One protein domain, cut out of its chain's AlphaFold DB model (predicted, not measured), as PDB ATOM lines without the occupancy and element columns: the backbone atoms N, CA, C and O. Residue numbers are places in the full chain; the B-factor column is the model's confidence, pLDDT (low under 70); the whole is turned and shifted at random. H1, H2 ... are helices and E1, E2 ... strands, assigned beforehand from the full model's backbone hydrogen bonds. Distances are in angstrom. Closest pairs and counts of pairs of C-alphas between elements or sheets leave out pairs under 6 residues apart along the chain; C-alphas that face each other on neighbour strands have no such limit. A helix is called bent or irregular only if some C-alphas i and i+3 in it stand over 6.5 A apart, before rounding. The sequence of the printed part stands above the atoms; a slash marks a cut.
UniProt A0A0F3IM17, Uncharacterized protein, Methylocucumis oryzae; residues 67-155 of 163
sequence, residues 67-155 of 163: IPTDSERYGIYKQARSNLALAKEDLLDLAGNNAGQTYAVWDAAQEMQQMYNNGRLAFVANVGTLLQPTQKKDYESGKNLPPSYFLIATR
ATOM      1  N   ILE A  67     200.695 127.336 144.185       93.50
ATOM      2  CA  ILE A  67     200.219 128.323 145.156       93.50
ATOM      3  C   ILE A  67     199.948 129.653 144.435       93.50
ATOM      4  O   ILE A  67     200.818 130.126 143.704       93.50
ATOM      5  N   PRO A  68     198.774 130.290 144.606       93.75
ATOM      6  CA  PRO A  68     198.535 131.633 144.077       93.75
ATOM      7  C   PRO A  68     199.365 132.673 144.842       93.75
ATOM      8  O   PRO A  68     199.437 132.623 146.069       93.75
ATOM      9  N   THR A  69     199.972 133.634 144.141       93.12
ATOM     10  CA  THR A  69     200.855 134.639 144.777       93.12
ATOM     11  C   THR A  69     200.237 136.024 144.928       93.12
ATOM     12  O   THR A  69     200.707 136.829 145.743       93.12
ATOM     13  N   ASP A  70     199.143 136.295 144.220       91.62
ATOM     14  CA  ASP A  70     198.353 137.511 144.387       91.62
ATOM     15  C   ASP A  70     197.793 137.618 145.809       91.62
ATOM     16  O   ASP A  70     197.455 136.625 146.454       91.62
ATOM     17  N   SER A  71     197.724 138.845 146.320       90.06
ATOM     18  CA  SER A  71     197.417 139.098 147.731       90.06
ATOM     19  C   SER A  71     196.075 138.499 148.167       90.06
ATOM     20  O   SER A  71     196.000 137.858 149.214       90.06
ATOM     21  N   GLU A  72     195.037 138.655 147.341       92.75
ATOM     22  CA  GLU A  72     193.684 138.188 147.645       92.75
ATOM     23  C   GLU A  72     193.607 136.658 147.699       92.75
ATOM     24  O   GLU A  72     193.242 136.094 148.735       92.75
ATOM     25  N   ARG A  73     194.008 135.958 146.629       92.00
ATOM     26  CA  ARG A  73     193.893 134.491 146.588       92.00
ATOM     27  C   ARG A  73     194.910 133.800 147.481       92.00
ATOM     28  O   ARG A  73     194.587 132.751 148.032       92.00
ATOM     29  N   TYR A  74     196.086 134.388 147.704       94.44
ATOM     30  CA  TYR A  74     196.995 133.893 148.737       94.44
ATOM     31  C   TYR A  74     196.367 134.002 150.135       94.44
ATOM     32  O   TYR A  74     196.511 133.088 150.944       94.44
ATOM     33  N   GLY A  75     195.628 135.080 150.422       94.44
ATOM     34  CA  GLY A  75     194.865 135.218 151.666       94.44
ATOM     35  C   GLY A  75     193.834 134.101 151.843       94.44
ATOM     36  O   GLY A  75     193.784 133.473 152.902       94.44
ATOM     37  N   ILE A  76     193.078 133.791 150.784       93.75
ATOM     38  CA  ILE A  76     192.116 132.675 150.761       93.75
ATOM     39  C   ILE A  76     192.830 131.334 150.981       93.75
ATOM     40  O   ILE A  76     192.417 130.549 151.833       93.75
ATOM     41  N   TYR A  77     193.927 131.086 150.260       93.69
ATOM     42  CA  TYR A  77     194.766 129.897 150.420       93.69
ATOM     43  C   TYR A  77     195.239 129.738 151.871       93.69
ATOM     44  O   TYR A  77     195.031 128.690 152.484       93.69
ATOM     45  N   LYS A  78     195.813 130.798 152.448       94.50
ATOM     46  CA  LYS A  78     196.351 130.788 153.810       94.50
ATOM     47  C   LYS A  78     195.260 130.548 154.850       94.50
ATOM     48  O   LYS A  78     195.480 129.791 155.790       94.50
ATOM     49  N   GLN A  79     194.079 131.139 154.672       94.38
ATOM     50  CA  GLN A  79     192.941 130.908 155.560       94.38
ATOM     51  C   GLN A  79     192.429 129.466 155.468       94.38
ATOM     52  O   GLN A  79     192.213 128.833 156.499       94.38
ATOM     53  N   ALA A  80     192.271 128.933 154.253       91.00
ATOM     54  CA  ALA A  80     191.775 127.575 154.034       91.00
ATOM     55  C   ALA A  80     192.751 126.502 154.544       91.00
ATOM     56  O   ALA A  80     192.324 125.461 155.039       91.00
ATOM     57  N   ARG A  81     194.062 126.752 154.432       90.12
ATOM     58  CA  ARG A  81     195.115 125.810 154.837       90.12
ATOM     59  C   ARG A  81     195.581 125.971 156.278       90.12
ATOM     60  O   ARG A  81     196.122 125.024 156.842       90.12
ATOM     61  N   SER A  82     195.350 127.127 156.894       91.12
ATOM     62  CA  SER A  82     195.730 127.431 158.276       91.12
ATOM     63  C   SER A  82     197.206 127.105 158.573       91.12
ATOM     64  O   SER A  82     198.096 127.742 158.014       91.12
ATOM     65  N   ASN A  83     197.490 126.110 159.414       91.12
ATOM     66  CA  ASN A  83     198.843 125.690 159.788       91.12
ATOM     67  C   ASN A  83     199.601 124.919 158.691       91.12
ATOM     68  O   ASN A  83     200.796 124.691 158.841       91.12
ATOM     69  N   LEU A  84     198.926 124.498 157.618       91.12
ATOM     70  CA  LEU A  84     199.542 123.827 156.466       91.12
ATOM     71  C   LEU A  84     199.892 124.799 155.330       91.12
ATOM     72  O   LEU A  84     200.325 124.351 154.270       91.12
ATOM     73  N   ALA A  85     199.625 126.096 155.503       93.31
ATOM     74  CA  ALA A  85     199.903 127.111 154.498       93.31
ATOM     75  C   ALA A  85     201.402 127.425 154.432       93.31
ATOM     76  O   ALA A  85     202.032 127.646 155.465       93.31
ATOM     77  N   LEU A  86     201.942 127.517 153.219       93.69
ATOM     78  CA  LEU A  86     203.335 127.907 152.997       93.69
ATOM     79  C   LEU A  86     203.509 129.409 153.129       93.69
ATOM     80  O   LEU A  86     202.661 130.174 152.654       93.69
ATOM     81  N   ALA A  87     204.604 129.828 153.760       93.19
ATOM     82  CA  ALA A  87     204.972 131.231 153.852       93.19
ATOM     83  C   ALA A  87     205.374 131.754 152.466       93.19
ATOM     84  O   ALA A  87     205.842 130.986 151.630       93.19
ATOM     85  N   LYS A  88     205.155 133.046 152.181       91.56
ATOM     86  CA  LYS A  88     205.452 133.587 150.839       91.56
ATOM     87  C   LYS A  88     206.947 133.570 150.544       91.56
ATOM     88  O   LYS A  88     207.333 133.510 149.385       91.56
ATOM     89  N   GLU A  89     207.757 133.649 151.590       92.62
ATOM     90  CA  GLU A  89     209.217 133.645 151.514       92.62
ATOM     91  C   GLU A  89     209.779 132.306 151.014       92.62
ATOM     92  O   GLU A  89     210.837 132.289 150.391       92.62
ATOM     93  N   ASP A  90     209.038 131.214 151.227       93.44
ATOM     94  CA  ASP A  90     209.412 129.852 150.827       93.44
ATOM     95  C   ASP A  90     208.900 129.493 149.417       93.44
ATOM     96  O   ASP A  90     208.918 128.329 149.004       93.44
ATOM     97  N   LEU A  91     208.369 130.474 148.677       95.19
ATOM     98  CA  LEU A  91     207.773 130.271 147.360       95.19
ATOM     99  C   LEU A  91     208.708 130.710 146.233       95.19
ATOM    100  O   LEU A  91     209.363 131.748 146.287       95.19
ATOM    101  N   LEU A  92     208.694 129.928 145.158       95.88
ATOM    102  CA  LEU A  92     209.404 130.198 143.916       95.88
ATOM    103  C   LEU A  92     208.411 130.565 142.819       95.88
ATOM    104  O   LEU A  92     207.639 129.719 142.359       95.88
ATOM    105  N   ASP A  93     208.455 131.819 142.376       95.44
ATOM    106  CA  ASP A  93     207.547 132.337 141.355       95.44
ATOM    107  C   ASP A  93     207.694 131.601 140.017       95.44
ATOM    108  O   ASP A  93     208.798 131.332 139.529       95.44
ATOM    109  N   LEU A  94     206.555 131.299 139.398       94.69
ATOM    110  CA  LEU A  94     206.482 130.760 138.048       94.69
ATOM    111  C   LEU A  94     206.426 131.900 137.030       94.69
ATOM    112  O   LEU A  94     205.706 132.883 137.209       94.69
ATOM    113  N   ALA A  95     207.167 131.763 135.931       92.88
ATOM    114  CA  ALA A  95     207.252 132.792 134.907       92.88
ATOM    115  C   ALA A  95     205.926 132.981 134.150       92.88
ATOM    116  O   ALA A  95     205.269 132.031 133.726       92.88
ATOM    117  N   GLY A  96     205.572 134.236 133.889       88.19
ATOM    118  CA  GLY A  96     204.387 134.586 133.115       88.19
ATOM    119  C   GLY A  96     203.133 134.762 133.965       88.19
ATOM    120  O   GLY A  96     203.175 134.924 135.182       88.19
ATOM    121  N   ASN A  97     201.997 134.824 133.283       86.44
ATOM    122  CA  ASN A  97     200.722 135.160 133.890       86.44
ATOM    123  C   ASN A  97     199.606 134.405 133.162       86.44
ATOM    124  O   ASN A  97     199.598 134.330 131.933       86.44
ATOM    125  N   ASN A  98     198.669 133.844 133.922       82.50
ATOM    126  CA  ASN A  98     197.498 133.165 133.387       82.50
ATOM    127  C   ASN A  98     196.248 134.034 133.597       82.50
ATOM    128  O   ASN A  98     195.644 134.002 134.663       82.50
ATOM    129  N   ALA A  99     195.862 134.835 132.600       84.00
ATOM    130  CA  ALA A  99     194.653 135.674 132.645       84.00
ATOM    131  C   ALA A  99     194.560 136.622 133.867       84.00
ATOM    132  O   ALA A  99     193.535 136.723 134.535       84.00
ATOM    133  N   GLY A 100     195.651 137.317 134.172       83.88
ATOM    134  CA  GLY A 100     195.816 138.192 135.336       83.88
ATOM    135  C   GLY A 100     196.389 137.497 136.576       83.88
ATOM    136  O   GLY A 100     196.710 138.173 137.547       83.88
ATOM    137  N   GLN A 101     196.580 136.178 136.545       88.69
ATOM    138  CA  GLN A 101     196.902 135.373 137.719       88.69
ATOM    139  C   GLN A 101     198.367 134.938 137.750       88.69
ATOM    140  O   GLN A 101     198.886 134.406 136.768       88.69
ATOM    141  N   THR A 102     199.001 135.100 138.909       92.94
ATOM    142  CA  THR A 102     200.367 134.639 139.182       92.94
ATOM    143  C   THR A 102     200.364 133.478 140.168       92.94
ATOM    144  O   THR A 102     199.485 133.376 141.032       92.94
ATOM    145  N   TYR A 103     201.344 132.593 140.007       94.31
ATOM    146  CA  TYR A 103     201.484 131.371 140.786       94.31
ATOM    147  C   TYR A 103     202.951 131.118 141.126       94.31
ATOM    148  O   TYR A 103     203.846 131.594 140.430       94.31
ATOM    149  N   ALA A 104     203.171 130.328 142.165       95.50
ATOM    150  CA  ALA A 104     204.470 129.859 142.605       95.50
ATOM    151  C   ALA A 104     204.405 128.386 143.017       95.50
ATOM    152  O   ALA A 104     203.324 127.826 143.221       95.50
ATOM    153  N   VAL A 105     205.577 127.777 143.153       95.25
ATOM    154  CA  VAL A 105     205.761 126.439 143.724       95.25
ATOM    155  C   VAL A 105     206.560 126.529 145.027       95.25
ATOM    156  O   VAL A 105     207.240 127.522 145.265       95.25
ATOM    157  N   TRP A 106     206.474 125.504 145.874       92.81
ATOM    158  CA  TRP A 106     207.289 125.365 147.093       92.81
ATOM    159  C   TRP A 106     208.808 125.331 146.753       92.81
ATOM    160  O   TRP A 106     209.184 124.808 145.700       92.81
ATOM    161  N   ASP A 107     209.697 125.808 147.638       91.00
ATOM    162  CA  ASP A 107     211.158 125.898 147.417       91.00
ATOM    163  C   ASP A 107     211.874 124.587 147.007       91.00
ATOM    164  O   ASP A 107     212.674 124.570 146.081       91.00
ATOM    165  N   ALA A 108     211.542 123.448 147.601       90.00
ATOM    166  CA  ALA A 108     211.983 122.105 147.224       90.00
ATOM    167  C   ALA A 108     211.548 121.662 145.810       90.00
ATOM    168  O   ALA A 108     212.028 120.641 145.316       90.00
ATOM    169  N   ALA A 109     210.663 122.404 145.133       90.88
ATOM    170  CA  ALA A 109     210.218 122.132 143.767       90.88
ATOM    171  C   ALA A 109     210.964 122.974 142.705       90.88
ATOM    172  O   ALA A 109     210.425 123.214 141.622       90.88
ATOM    173  N   GLN A 110     212.211 123.388 142.970       94.50
ATOM    174  CA  GLN A 110     213.070 124.144 142.034       94.50
ATOM    175  C   GLN A 110     213.098 123.565 140.615       94.50
ATOM    176  O   GLN A 110     212.904 124.293 139.645       94.50
ATOM    177  N   GLU A 111     213.280 122.253 140.474       94.19
ATOM    178  CA  GLU A 111     213.310 121.599 139.158       94.19
ATOM    179  C   GLU A 111     211.982 121.762 138.403       94.19
ATOM    180  O   GLU A 111     211.958 121.978 137.191       94.19
ATOM    181  N   MET A 112     210.854 121.728 139.120       93.12
ATOM    182  CA  MET A 112     209.528 121.940 138.540       93.12
ATOM    183  C   MET A 112     209.363 123.380 138.045       93.12
ATOM    184  O   MET A 112     208.871 123.594 136.934       93.12
ATOM    185  N   GLN A 113     209.823 124.352 138.839       95.31
ATOM    186  CA  GLN A 113     209.846 125.766 138.462       95.31
ATOM    187  C   GLN A 113     210.691 125.979 137.200       95.31
ATOM    188  O   GLN A 113     210.233 126.606 136.246       95.31
ATOM    189  N   GLN A 114     211.893 125.400 137.144       96.12
ATOM    190  CA  GLN A 114     212.770 125.496 135.978       96.12
ATOM    191  C   GLN A 114     212.143 124.860 134.736       96.12
ATOM    192  O   GLN A 114     212.169 125.454 133.658       96.12
ATOM    193  N   MET A 115     211.544 123.671 134.852       95.00
ATOM    194  CA  MET A 115     210.862 123.031 133.722       95.00
ATOM    195  C   MET A 115     209.691 123.871 133.211       95.00
ATOM    196  O   MET A 115     209.512 123.977 131.997       95.00
ATOM    197  N   TYR A 116     208.917 124.479 134.111       94.56
ATOM    198  CA  TYR A 116     207.823 125.371 133.737       94.56
ATOM    199  C   TYR A 116     208.346 126.624 133.029       94.56
ATOM    200  O   TYR A 116     207.917 126.926 131.916       94.56
ATOM    201  N   ASN A 117     209.340 127.295 133.618       94.62
ATOM    202  CA  ASN A 117     209.942 128.512 133.068       94.62
ATOM    203  C   ASN A 117     210.612 128.264 131.704       94.62
ATOM    204  O   ASN A 117     210.606 129.139 130.844       94.62
ATOM    205  N   ASN A 118     211.115 127.049 131.472       95.56
ATOM    206  CA  ASN A 118     211.668 126.610 130.188       95.56
ATOM    207  C   ASN A 118     210.601 126.123 129.183       95.56
ATOM    208  O   ASN A 118     210.951 125.601 128.124       95.56
ATOM    209  N   GLY A 119     209.306 126.226 129.500       92.25
ATOM    210  CA  GLY A 119     208.205 125.808 128.622       92.25
ATOM    211  C   GLY A 119     208.055 124.290 128.455       92.25
ATOM    212  O   GLY A 119     207.409 123.830 127.511       92.25
ATOM    213  N   ARG A 120     208.657 123.498 129.350       90.62
ATOM    214  CA  ARG A 120     208.659 122.021 129.325       90.62
ATOM    215  C   ARG A 120     207.631 121.398 130.272       90.62
ATOM    216  O   ARG A 120     207.405 120.191 130.217       90.62
ATOM    217  N   LEU A 121     207.005 122.201 131.129       91.25
ATOM    218  CA  LEU A 121     205.963 121.780 132.061       91.25
ATOM    219  C   LEU A 121     204.761 122.714 131.952       91.25
ATOM    220  O   LEU A 121     204.914 123.915 131.754       91.25
ATOM    221  N   ALA A 122     203.565 122.149 132.086       90.62
ATOM    222  CA  ALA A 122     202.331 122.904 132.203       90.62
ATOM    223  C   ALA A 122     201.564 122.402 133.425       90.62
ATOM    224  O   ALA A 122     201.531 121.203 133.705       90.62
ATOM    225  N   PHE A 123     200.928 123.323 134.137       88.81
ATOM    226  CA  PHE A 123     199.939 122.966 135.137       88.81
ATOM    227  C   PHE A 123     198.572 123.002 134.482       88.81
ATOM    228  O   PHE A 123     198.195 123.983 133.844       88.81
ATOM    229  N   VAL A 124     197.823 121.925 134.655       87.31
ATOM    230  CA  VAL A 124     196.388 121.935 134.406       87.31
ATOM    231  C   VAL A 124     195.755 121.941 135.790       87.31
ATOM    232  O   VAL A 124     196.232 121.225 136.660       87.31
ATOM    233  N   ALA A 125     194.777 122.809 136.030       82.56
ATOM    234  CA  ALA A 125     194.082 122.948 137.310       82.56
ATOM    235  C   ALA A 125     192.631 122.459 137.176       82.56
ATOM    236  O   ALA A 125     192.098 122.415 136.069       82.56
ATOM    237  N   ASN A 126     191.997 122.073 138.291       75.44
ATOM    238  CA  ASN A 126     190.573 121.710 138.347       75.44
ATOM    239  C   ASN A 126     190.148 120.567 137.401       75.44
ATOM    240  O   ASN A 126     189.024 120.554 136.901       75.44
ATOM    241  N   VAL A 127     191.027 119.593 137.161       75.81
ATOM    242  CA  VAL A 127     190.707 118.427 136.332       75.81
ATOM    243  C   VAL A 127     190.342 117.252 137.211       75.81
ATOM    244  O   VAL A 127     191.082 116.900 138.120       75.81
ATOM    245  N   GLY A 128     189.261 116.579 136.848       66.94
ATOM    246  CA  GLY A 128     189.126 115.152 137.077       66.94
ATOM    247  C   GLY A 128     187.766 114.640 136.631       66.94
ATOM    248  O   GLY A 128     187.061 115.291 135.860       66.94
ATOM    249  N   THR A 129     187.440 113.420 137.029       63.56
ATOM    250  CA  THR A 129     186.338 112.660 136.442       63.56
ATOM    251  C   THR A 129     184.984 113.172 136.910       63.56
ATOM    252  O   THR A 129     184.660 113.067 138.081       63.56
ATOM    253  N   LEU A 130     184.117 113.654 136.028       62.16
ATOM    254  CA  LEU A 130     182.734 113.892 136.447       62.16
ATOM    255  C   LEU A 130     182.070 112.552 136.812       62.16
ATOM    256  O   LEU A 130     182.023 111.646 135.982       62.16
ATOM    257  N   LEU A 131     181.540 112.428 138.035       65.25
ATOM    258  CA  LEU A 131     180.734 111.262 138.434       65.25
ATOM    259  C   LEU A 131     179.420 111.196 137.639       65.25
ATOM    260  O   LEU A 131     178.911 110.117 137.350       65.25
ATOM    261  N   GLN A 132     178.886 112.365 137.279       68.81
ATOM    262  CA  GLN A 132     177.727 112.542 136.414       68.81
ATOM    263  C   GLN A 132     177.809 113.904 135.704       68.81
ATOM    264  O   GLN A 132     178.433 114.831 136.235       68.81
ATOM    265  N   PRO A 133     177.177 114.066 134.528       72.25
ATOM    266  CA  PRO A 133     177.049 115.371 133.885       72.25
ATOM    267  C   PRO A 133     176.455 116.401 134.858       72.25
ATOM    268  O   PRO A 133     175.393 116.172 135.432       72.25
ATOM    269  N   THR A 134     177.143 117.526 135.057       73.31
ATOM    270  CA  THR A 134     176.719 118.600 135.972       73.31
ATOM    271  C   THR A 134     176.342 119.833 135.158       73.31
ATOM    272  O   THR A 134     177.100 120.246 134.280       73.31
ATOM    273  N   GLN A 135     175.175 120.425 135.423       79.94
ATOM    274  CA  GLN A 135     174.775 121.680 134.783       79.94
ATOM    275  C   GLN A 135     175.301 122.876 135.581       79.94
ATOM    276  O   GLN A 135     175.497 122.793 136.791       79.94
ATOM    277  N   LYS A 136     175.460 124.032 134.925       75.00
ATOM    278  CA  LYS A 136     175.930 125.269 135.575       75.00
ATOM    279  C   LYS A 136     175.113 125.634 136.827       75.00
ATOM    280  O   LYS A 136     175.700 125.961 137.851       75.00
ATOM    281  N   LYS A 137     173.780 125.495 136.779       83.56
ATOM    282  CA  LYS A 137     172.904 125.773 137.935       83.56
ATOM    283  C   LYS A 137     173.195 124.853 139.131       83.56
ATOM    284  O   LYS A 137     173.032 125.246 140.283       83.56
ATOM    285  N   ASP A 138     173.577 123.607 138.857       76.75
ATOM    286  CA  ASP A 138     173.829 122.600 139.887       76.75
ATOM    287  C   ASP A 138     175.184 122.881 140.554       76.75
ATOM    288  O   ASP A 138     175.297 122.792 141.774       76.75
ATOM    289  N   TYR A 139     176.163 123.360 139.768       72.94
ATOM    290  CA  TYR A 139     177.437 123.868 140.277       72.94
ATOM    291  C   TYR A 139     177.255 125.093 141.179       72.94
ATOM    292  O   TYR A 139     177.733 125.105 142.310       72.94
ATOM    293  N   GLU A 140     176.514 126.100 140.711       77.94
ATOM    294  CA  GLU A 140     176.256 127.331 141.474       77.94
ATOM    295  C   GLU A 140     175.462 127.072 142.765       77.94
ATOM    296  O   GLU A 140     175.625 127.793 143.745       77.94
ATOM    297  N   SER A 141     174.633 126.023 142.794       82.25
ATOM    298  CA  SER A 141     173.869 125.617 143.983       82.25
ATOM    299  C   SER A 141     174.588 124.605 144.884       82.25
ATOM    300  O   SER A 141     174.004 124.161 145.876       82.25
ATOM    301  N   GLY A 142     175.834 124.232 144.567       71.56
ATOM    302  CA  GLY A 142     176.639 123.304 145.366       71.56
ATOM    303  C   GLY A 142     176.098 121.870 145.410       71.56
ATOM    304  O   GLY A 142     176.418 121.117 146.328       71.56
ATOM    305  N   LYS A 143     175.255 121.476 144.448       72.69
ATOM    306  CA  LYS A 143     174.633 120.146 144.399       72.69
ATOM    307  C   LYS A 143     175.395 119.234 143.445       72.69
ATOM    308  O   LYS A 143     175.744 119.635 142.342       72.69
ATOM    309  N   ASN A 144     175.573 117.972 143.844       66.38
ATOM    310  CA  ASN A 144     176.129 116.910 142.995       66.38
ATOM    311  C   ASN A 144     177.555 117.164 142.469       66.38
ATOM    312  O   ASN A 144     177.931 116.634 141.424       66.38
ATOM    313  N   LEU A 145     178.355 117.946 143.198       63.81
ATOM    314  CA  LEU A 145     179.742 118.215 142.834       63.81
ATOM    315  C   LEU A 145     180.630 116.979 143.078       63.81
ATOM    316  O   LEU A 145     180.462 116.305 144.098       63.81
ATOM    317  N   PRO A 146     181.582 116.669 142.178       58.06
ATOM    318  CA  PRO A 146     182.534 115.592 142.407       58.06
ATOM    319  C   PRO A 146     183.446 115.904 143.610       58.06
ATOM    320  O   PRO A 146     183.842 117.060 143.781       58.06
ATOM    321  N   PRO A 147     183.823 114.901 144.426       56.00
ATOM    322  CA  PRO A 147     184.859 115.074 145.438       56.00
ATOM    323  C   PRO A 147     186.204 115.382 144.757       56.00
ATOM    324  O   PRO A 147     186.513 114.825 143.711       56.00
ATOM    325  N   SER A 148     186.963 116.309 145.342       51.47
ATOM    326  CA  SER A 148     188.189 116.958 144.840       51.47
ATOM    327  C   SER A 148     189.200 116.064 144.100       51.47
ATOM    328  O   SER A 148     189.448 114.929 144.502       51.47
ATOM    329  N   TYR A 149     189.849 116.627 143.069       50.00
ATOM    330  CA  TYR A 149     190.764 115.923 142.162       50.00
ATOM    331  C   TYR A 149     192.187 116.495 142.090       50.00
ATOM    332  O   TYR A 149     192.425 117.667 142.372       50.00
ATOM    333  N   PHE A 150     193.109 115.600 141.714       43.47
ATOM    334  CA  PHE A 150     194.570 115.721 141.696       43.47
ATOM    335  C   PHE A 150     195.111 115.893 140.260       43.47
ATOM    336  O   PHE A 150     194.479 115.436 139.308       43.47
ATOM    337  N   LEU A 151     196.284 116.526 140.099       40.00
ATOM    338  CA  LEU A 151     196.821 117.002 138.814       40.00
ATOM    339  C   LEU A 151     198.347 116.905 138.682       40.00
ATOM    340  O   LEU A 151     199.055 117.219 139.628       40.00
ATOM    341  N   ILE A 152     198.810 116.556 137.471       45.12
ATOM    342  CA  ILE A 152     199.975 117.082 136.719       45.12
ATOM    343  C   ILE A 152     199.883 116.505 135.290       45.12
ATOM    344  O   ILE A 152     199.649 115.309 135.122       45.12
ATOM    345  N   ALA A 153     200.081 117.333 134.258       42.12
ATOM    346  CA  ALA A 153     200.267 116.872 132.881       42.12
ATOM    347  C   ALA A 153     201.410 117.654 132.229       42.12
ATOM    348  O   ALA A 153     201.313 118.860 132.013       42.12
ATOM    349  N   THR A 154     202.506 116.975 131.904       38.59
ATOM    350  CA  THR A 154     203.607 117.575 131.150       38.59
ATOM    351  C   THR A 154     203.257 117.615 129.664       38.59
ATOM    352  O   THR A 154     202.669 116.687 129.107       38.59
ATOM    353  N   ARG A 155     203.604 118.723 129.004       33.28
ATOM    354  CA  ARG A 155     203.462 118.862 127.555       33.28
ATOM    355  C   ARG A 155     204.731 118.290 126.910       33.28
ATOM    356  O   ARG A 155     205.812 118.786 127.225       33.28
TER     357      ARG A 155
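This is residues 67 to 155 of the 163 residues of an uncharacterized protein of Methylocucumis oryzae (UniProt A0A0F3IM17). A small two-strand hairpin, E1 and E2, with helix H2 packed on it, makes one side of a loose model, and the long unnamed link, residues 118 to 135, runs from there to the short helix H3 at the far end. Residues 141 to 155 lead back from H3 with no named element, and H1, the longest helix, lies apart from the other two helices. The printed part has 89 residues, with three named helices and two strands in the order H1, E1, E2, H2, H3; the sheet, E1 - E2, is antiparallel. The class is mostly helix, though under half of the residues are in named elements. The whole is loose, with a radius of gyration of the C-alphas of 15.4 A and spans of 38 by 32 by 23 A.

E1, residues 91 to 93, and E2, residues 103 to 106, form an antiparallel hairpin at 140 degrees, with N 92 and O 105 at 2.8 A, within hydrogen-bond range. Residues 67 to 68 pair antiparallel with residues 103 to 104 of E2. The closest C-alphas of E1 and H2, residues 107 to 117, are those of Leu 91 and Asp 107, 5.5 A apart. H1, residues 71 to 84, is apart from E2 and H2. H3, residues 136 to 140, is apart from H1, E1, E2 and H2. Every O i to N i+4 pair is within hydrogen-bond range in H3, against 8 of 10 in H1 and 5 of 7 in H2.

H1 begins at C-alpha 71 (197.417, 139.098, 147.731) and is 17.7 A long; H2 is 14.6 A. Both are irregular: C-alphas 80 and 83 are 9.3 A apart, and C-alphas 108 and 111 are 8.2 A apart. E1 is 6.4 A long, E2 10.5 A and H3 6.3 A, ending at C-alpha 140 (176.256, 127.331, 141.474).

The C-alphas farthest apart, of Glu 89 and Pro 133, are 41.0 A apart. The printed part has no cut. The link from H2 to H3 is long, with 18 residues. Residues 79 to 84, which belong to H1, and residues 136 to 142, of which 136 to 140 belong to H3, stand free. The mean pLDDT of the printed part is 82.4, with residues 128 to 132 and 144 to 155 under 70.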